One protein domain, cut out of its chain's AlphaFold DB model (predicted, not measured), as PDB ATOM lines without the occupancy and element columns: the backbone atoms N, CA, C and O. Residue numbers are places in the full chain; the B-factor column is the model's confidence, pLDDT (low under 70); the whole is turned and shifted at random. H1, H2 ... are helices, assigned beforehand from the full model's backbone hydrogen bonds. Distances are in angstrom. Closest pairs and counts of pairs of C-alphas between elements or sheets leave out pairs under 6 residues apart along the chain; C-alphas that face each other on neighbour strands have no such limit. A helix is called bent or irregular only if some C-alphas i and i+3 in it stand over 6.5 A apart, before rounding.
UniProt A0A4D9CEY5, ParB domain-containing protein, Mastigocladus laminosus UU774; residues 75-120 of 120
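What this domain is: This is residues 75 to 120 of the 120 residues of the protein "ParB domain-containing protein" of Mastigocladus laminosus UU774 (UniProt A0A4D9CEY5). Two long helices, H1 and H2, lie side by side as a helical hairpin, and a short third helix, H3, packs on the side of H2 away from H1. Beyond H2 the printed part folds back at residues 110 to 112, and H3 lies beside the second half of H2, making the whole a slab one helix thick. The printed part has 46 residues with three named helices, in the order H1, H2, H3, and no named strand; the class is all helix. It is only just compact, close to loose, with a radius of gyration of the C-alphas of 11.1 A, and its C-alphas span 31 by 20 by 10 A, an outline that is only just flat.

How they stand to each other: Start with H1, residues 75 to 88, and look across to H2, residues 94 to 109. The two helices touch, and their closest C-alphas are those of Val 79 and Leu 104, 6.5 A apart. Their lines stand at a shallow tilt of 19 degrees. They run opposite ways and form a hairpin, with a tight link of 5 residues between them. Go on past a tight link of 3 residues to H3, residues 113 to 117. H3 touches H2, which meets it with residues 102 to 109 alone; the closest C-alphas are those of Thr 106 and Arg 113, 5.9 A apart. H1 and H3 are apart. In the backbones of H1, H2 and H3, you will find every O i to N i+4 pair within hydrogen-bond range.

Where its parts are: Find C-alpha 75 at (255.463, 231.681, 181.522); from there H1 runs 20.2 A to C-alpha 88 at (256.929, 216.757, 195.118). Next look for C-alpha 94 at (258.888, 228.094, 202.943), where H2 begins; it is the longest helix, with 16 residues, and measures 22.0 A from first to last C-alpha. H3 has 5 residues and ends at C-alpha 117, at (254.500, 243.060, 197.833). None of the three helices is bent.

The domain as a whole: The two C-alphas farthest apart are those of Arg 90, in the link between H1 and H2, and Gln 115, in H3, at 30.8 A. From the first printed C-alpha, that of Asp 75, to the last, that of Leu 120, it is 22.3 A. The printed part has no cut, and both links are tight. It ends at Leu 120, which is the chain's last residue. Look in the B-factor column for the model's confidence: the mean pLDDT of the printed part is 86.3, and residues 89 to 92, in the link between H1 and H2, are under 70.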
ATOM      1  N   ASP A  75     254.661 231.361 180.335       91.88
ATOM      2  CA  ASP A  75     255.463 231.681 181.522       91.88
ATOM      3  C   ASP A  75     254.748 231.314 182.831       91.88
ATOM      4  O   ASP A  75     255.369 230.793 183.761       91.88
ATOM      5  N   ILE A  76     253.430 231.517 182.896       93.31
ATOM      6  CA  ILE A  76     252.612 231.178 184.069       93.31
ATOM      7  C   ILE A  76     252.624 229.663 184.303       93.31
ATOM      8  O   ILE A  76     252.824 229.192 185.427       93.31
ATOM      9  N   THR A  77     252.434 228.884 183.246       94.19
ATOM     10  CA  THR A  77     252.404 227.422 183.276       94.19
ATOM     11  C   THR A  77     253.787 226.866 183.582       94.19
ATOM     12  O   THR A  77     253.905 225.970 184.418       94.19
ATOM     13  N   ALA A  78     254.848 227.448 183.023       92.88
ATOM     14  CA  ALA A  78     256.220 227.103 183.373       92.88
ATOM     15  C   ALA A  78     256.497 227.303 184.874       92.88
ATOM     16  O   ALA A  78     257.186 226.489 185.497       92.88
ATOM     17  N   VAL A  79     255.990 228.378 185.492       90.69
ATOM     18  CA  VAL A  79     256.148 228.604 186.941       90.69
ATOM     19  C   VAL A  79     255.369 227.579 187.751       90.69
ATOM     20  O   VAL A  79     255.921 226.988 188.677       90.69
ATOM     21  N   LYS A  80     254.122 227.295 187.368       90.69
ATOM     22  CA  LYS A  80     253.310 226.256 188.019       90.69
ATOM     23  C   LYS A  80     253.975 224.879 187.948       90.69
ATOM     24  O   LYS A  80     254.005 224.175 188.954       90.69
ATOM     25  N   LEU A  81     254.540 224.508 186.797       89.88
ATOM     26  CA  LEU A  81     255.261 223.242 186.621       89.88
ATOM     27  C   LEU A  81     256.496 223.152 187.526       89.88
ATOM     28  O   LEU A  81     256.675 222.141 188.204       89.88
ATOM     29  N   SER A  82     257.300 224.220 187.582       88.00
ATOM     30  CA  SER A  82     258.450 224.328 188.495       88.00
ATOM     31  C   SER A  82     258.033 224.089 189.949       88.00
ATOM     32  O   SER A  82     258.598 223.227 190.627       88.00
ATOM     33  N   ARG A  83     256.954 224.748 190.390       85.75
ATOM     34  CA  ARG A  83     256.425 224.604 191.749       85.75
ATOM     35  C   ARG A  83     255.933 223.190 192.049       85.75
ATOM     36  O   ARG A  83     256.231 222.650 193.112       85.75
ATOM     37  N   VAL A  84     255.212 222.554 191.121       86.00
ATOM     38  CA  VAL A  84     254.741 221.164 191.287       86.00
ATOM     39  C   VAL A  84     255.916 220.197 191.452       86.00
ATOM     40  O   VAL A  84     255.868 219.316 192.312       86.00
ATOM     41  N   GLU A  85     256.980 220.356 190.663       81.94
ATOM     42  CA  GLU A  85     258.192 219.535 190.774       81.94
ATOM     43  C   GLU A  85     258.891 219.741 192.125       81.94
ATOM     44  O   GLU A  85     259.275 218.777 192.789       81.94
ATOM     45  N   ASN A  86     258.970 220.992 192.572       77.38
ATOM     46  CA  ASN A  86     259.556 221.391 193.843       77.38
ATOM     47  C   ASN A  86     258.786 220.849 195.063       77.38
ATOM     48  O   ASN A  86     259.396 220.244 195.948       77.38
ATOM     49  N   VAL A  87     257.455 220.977 195.096       76.06
ATOM     50  CA  VAL A  87     256.600 220.454 196.183       76.06
ATOM     51  C   VAL A  87     256.690 218.928 196.281       76.06
ATOM     52  O   VAL A  87     256.757 218.373 197.381       76.06
ATOM     53  N   ARG A  88     256.770 218.224 195.142       73.31
ATOM     54  CA  ARG A  88     256.929 216.757 195.118       73.31
ATOM     55  C   ARG A  88     258.196 216.274 195.829       73.31
ATOM     56  O   ARG A  88     258.214 215.142 196.303       73.31
ATOM     57  N   ARG A  89     259.231 217.114 195.967       66.69
ATOM     58  CA  ARG A  89     260.488 216.759 196.651       66.69
ATOM     59  C   ARG A  89     260.385 216.705 198.181       66.69
ATOM     60  O   ARG A  89     261.398 216.440 198.819       66.69
ATOM     61  N   ARG A  90     259.202 216.936 198.774       56.62
ATOM     62  CA  ARG A  90     258.926 216.890 200.233       56.62
ATOM     63  C   ARG A  90     259.876 217.727 201.114       56.62
ATOM     64  O   ARG A  90     259.889 217.548 202.324       56.62
ATOM     65  N   ASN A  91     260.650 218.640 200.531       64.00
ATOM     66  CA  ASN A  91     261.651 219.446 201.231       64.00
ATOM     67  C   ASN A  91     261.746 220.859 200.631       64.00
ATOM     68  O   ASN A  91     262.837 221.392 200.425       64.00
ATOM     69  N   LEU A  92     260.601 221.427 200.238       66.88
ATOM     70  CA  LEU A  92     260.554 222.800 199.744       66.88
ATOM     71  C   LEU A  92     260.627 223.756 200.938       66.88
ATOM     72  O   LEU A  92     259.796 223.686 201.841       66.88
ATOM     73  N   ASN A  93     261.627 224.636 200.944       76.81
ATOM     74  CA  ASN A  93     261.752 225.678 201.954       76.81
ATOM     75  C   ASN A  93     260.596 226.685 201.797       76.81
ATOM     76  O   ASN A  93     260.284 227.100 200.682       76.81
ATOM     77  N   VAL A  94     259.984 227.104 202.909       81.75
ATOM     78  CA  VAL A  94     258.888 228.094 202.943       81.75
ATOM     79  C   VAL A  94     259.271 229.399 202.242       81.75
ATOM     80  O   VAL A  94     258.446 229.999 201.553       81.75
ATOM     81  N   ILE A  95     260.528 229.829 202.372       82.69
ATOM     82  CA  ILE A  95     261.039 231.027 201.698       82.69
ATOM     83  C   ILE A  95     261.017 230.824 200.184       82.69
ATOM     84  O   ILE A  95     260.545 231.696 199.464       82.69
ATOM     85  N   ASP A  96     261.483 229.673 199.699       78.31
ATOM     86  CA  ASP A  96     261.521 229.378 198.267       78.31
ATOM     87  C   ASP A  96     260.104 229.268 197.679       78.31
ATOM     88  O   ASP A  96     259.850 229.834 196.617       78.31
ATOM     89  N   ASP A  97     259.158 228.639 198.390       83.50
ATOM     90  CA  ASP A  97     257.746 228.599 197.964       83.50
ATOM     91  C   ASP A  97     257.137 230.008 197.904       83.50
ATOM     92  O   ASP A  97     256.448 230.353 196.943       83.50
ATOM     93  N   THR A  98     257.445 230.855 198.890       87.88
ATOM     94  CA  THR A  98     256.988 232.253 198.925       87.88
ATOM     95  C   THR A  98     257.576 233.059 197.769       87.88
ATOM     96  O   THR A  98     256.868 233.833 197.128       87.88
ATOM     97  N   GLU A  99     258.861 232.876 197.469       86.88
ATOM     98  CA  GLU A  99     259.543 233.524 196.348       86.88
ATOM     99  C   GLU A  99     258.954 233.097 194.996       86.88
ATOM    100  O   GLU A  99     258.734 233.935 194.116       86.88
ATOM    101  N   GLU A 100     258.648 231.808 194.843       87.06
ATOM    102  CA  GLU A 100     258.026 231.250 193.643       87.06
ATOM    103  C   GLU A 100     256.587 231.759 193.464       87.06
ATOM    104  O   GLU A 100     256.191 232.142 192.358       87.06
ATOM    105  N   LEU A 101     255.824 231.837 194.559       89.94
ATOM    106  CA  LEU A 101     254.475 232.398 194.577       89.94
ATOM    107  C   LEU A 101     254.480 233.899 194.270       89.94
ATOM    108  O   LEU A 101     253.680 234.362 193.458       89.94
ATOM    109  N   LEU A 102     255.399 234.657 194.868       91.69
ATOM    110  CA  LEU A 102     255.552 236.085 194.607       91.69
ATOM    111  C   LEU A 102     255.883 236.333 193.132       91.69
ATOM    112  O   LEU A 102     255.277 237.205 192.513       91.69
ATOM    113  N   TYR A 103     256.782 235.542 192.538       90.88
ATOM    114  CA  TYR A 103     257.067 235.628 191.106       90.88
ATOM    115  C   TYR A 103     255.841 235.298 190.246       90.88
ATOM    116  O   TYR A 103     255.532 236.045 189.317       90.88
ATOM    117  N   LEU A 104     255.098 234.237 190.576       91.94
ATOM    118  CA  LEU A 104     253.858 233.894 189.879       91.94
ATOM    119  C   LEU A 104     252.864 235.063 189.889       91.94
ATOM    120  O   LEU A 104     252.286 235.384 188.852       91.94
ATOM    121  N   LEU A 105     252.699 235.730 191.033       94.12
ATOM    122  CA  LEU A 105     251.824 236.894 191.150       94.12
ATOM    123  C   LEU A 105     252.286 238.065 190.273       94.12
ATOM    124  O   LEU A 105     251.437 238.724 189.684       94.12
ATOM    125  N   THR A 106     253.598 238.297 190.108       94.06
ATOM    126  CA  THR A 106     254.080 239.346 189.182       94.06
ATOM    127  C   THR A 106     253.647 239.096 187.741       94.06
ATOM    128  O   THR A 106     253.263 240.035 187.046       94.06
ATOM    129  N   LEU A 107     253.644 237.831 187.308       92.12
ATOM    130  CA  LEU A 107     253.207 237.443 185.967       92.12
ATOM    131  C   LEU A 107     251.689 237.560 185.813       92.12
ATOM    132  O   LEU A 107     251.214 238.108 184.825       92.12
ATOM    133  N   VAL A 108     250.933 237.060 186.796       93.75
ATOM    134  CA  VAL A 108     249.462 237.054 186.758       93.75
ATOM    135  C   VAL A 108     248.899 238.473 186.813       93.75
ATOM    136  O   VAL A 108     247.975 238.792 186.072       93.75
ATOM    137  N   LEU A 109     249.458 239.325 187.673       94.25
ATOM    138  CA  LEU A 109     249.001 240.702 187.858       94.25
ATOM    139  C   LEU A 109     249.626 241.677 186.855       94.25
ATOM    140  O   LEU A 109     249.198 242.826 186.799       94.25
ATOM    141  N   GLN A 110     250.635 241.242 186.092       93.44
ATOM    142  CA  GLN A 110     251.436 242.091 185.199       93.44
ATOM    143  C   GLN A 110     252.001 243.325 185.922       93.44
ATOM    144  O   GLN A 110     252.020 244.440 185.404       93.44
ATOM    145  N   GLN A 111     252.449 243.118 187.158       94.19
ATOM    146  CA  GLN A 111     252.932 244.164 188.051       94.19
ATOM    147  C   GLN A 111     254.360 243.879 188.497       94.19
ATOM    148  O   GLN A 111     254.809 242.734 188.561       94.19
ATOM    149  N   SER A 112     255.080 244.939 188.853       92.56
ATOM    150  CA  SER A 112     256.414 244.796 189.428       92.56
ATOM    151  C   SER A 112     256.352 244.091 190.785       92.56
ATOM    152  O   SER A 112     255.370 244.188 191.523       92.56
ATOM    153  N   ARG A 113     257.447 243.428 191.161       90.88
ATOM    154  CA  ARG A 113     257.568 242.747 192.457       90.88
ATOM    155  C   ARG A 113     257.263 243.665 193.647       90.88
ATOM    156  O   ARG A 113     256.661 243.215 194.615       90.88
ATOM    157  N   GLU A 114     257.642 244.939 193.567       92.56
ATOM    158  CA  GLU A 114     257.364 245.928 194.616       92.56
ATOM    159  C   GLU A 114     255.880 246.294 194.713       92.56
ATOM    160  O   GLU A 114     255.382 246.531 195.807       92.56
ATOM    161  N   GLN A 115     255.148 246.303 193.597       93.38
ATOM    162  CA  GLN A 115     253.697 246.505 193.614       93.38
ATOM    163  C   GLN A 115     252.981 245.292 194.210       93.38
ATOM    164  O   GLN A 115     252.126 245.467 195.069       93.38
ATOM    165  N   VAL A 116     253.386 244.075 193.834       93.44
ATOM    166  CA  VAL A 116     252.791 242.846 194.381       93.44
ATOM    167  C   VAL A 116     253.016 242.729 195.889       93.44
ATOM    168  O   VAL A 116     252.089 242.395 196.615       93.44
ATOM    169  N   LYS A 117     254.213 243.063 196.388       91.56
ATOM    170  CA  LYS A 117     254.500 243.060 197.833       91.56
ATOM    171  C   LYS A 117     253.605 244.001 198.641       91.56
ATOM    172  O   LYS A 117     253.392 243.734 199.810       91.56
ATOM    173  N   LYS A 118     253.096 245.089 198.051       93.06
ATOM    174  CA  LYS A 118     252.176 246.017 198.738       93.06
ATOM    175  C   LYS A 118     250.769 245.442 198.932       93.06
ATOM    176  O   LYS A 118     249.967 246.064 199.618       93.06
ATOM    177  N   LEU A 119     250.455 244.314 198.290       89.12
ATOM    178  CA  LEU A 119     249.161 243.631 198.381       89.12
ATOM    179  C   LEU A 119     249.146 242.507 199.433       89.12
ATOM    180  O   LEU A 119     248.094 241.903 199.636       89.12
ATOM    181  N   LEU A 120     250.297 242.206 200.045       83.88
ATOM    182  CA  LEU A 120     250.509 241.157 201.048       83.88
ATOM    183  C   LEU A 120     250.785 241.790 202.415       83.88
ATOM    184  O   LEU A 120     250.325 241.202 203.416       83.88
TER     185      LEU A 120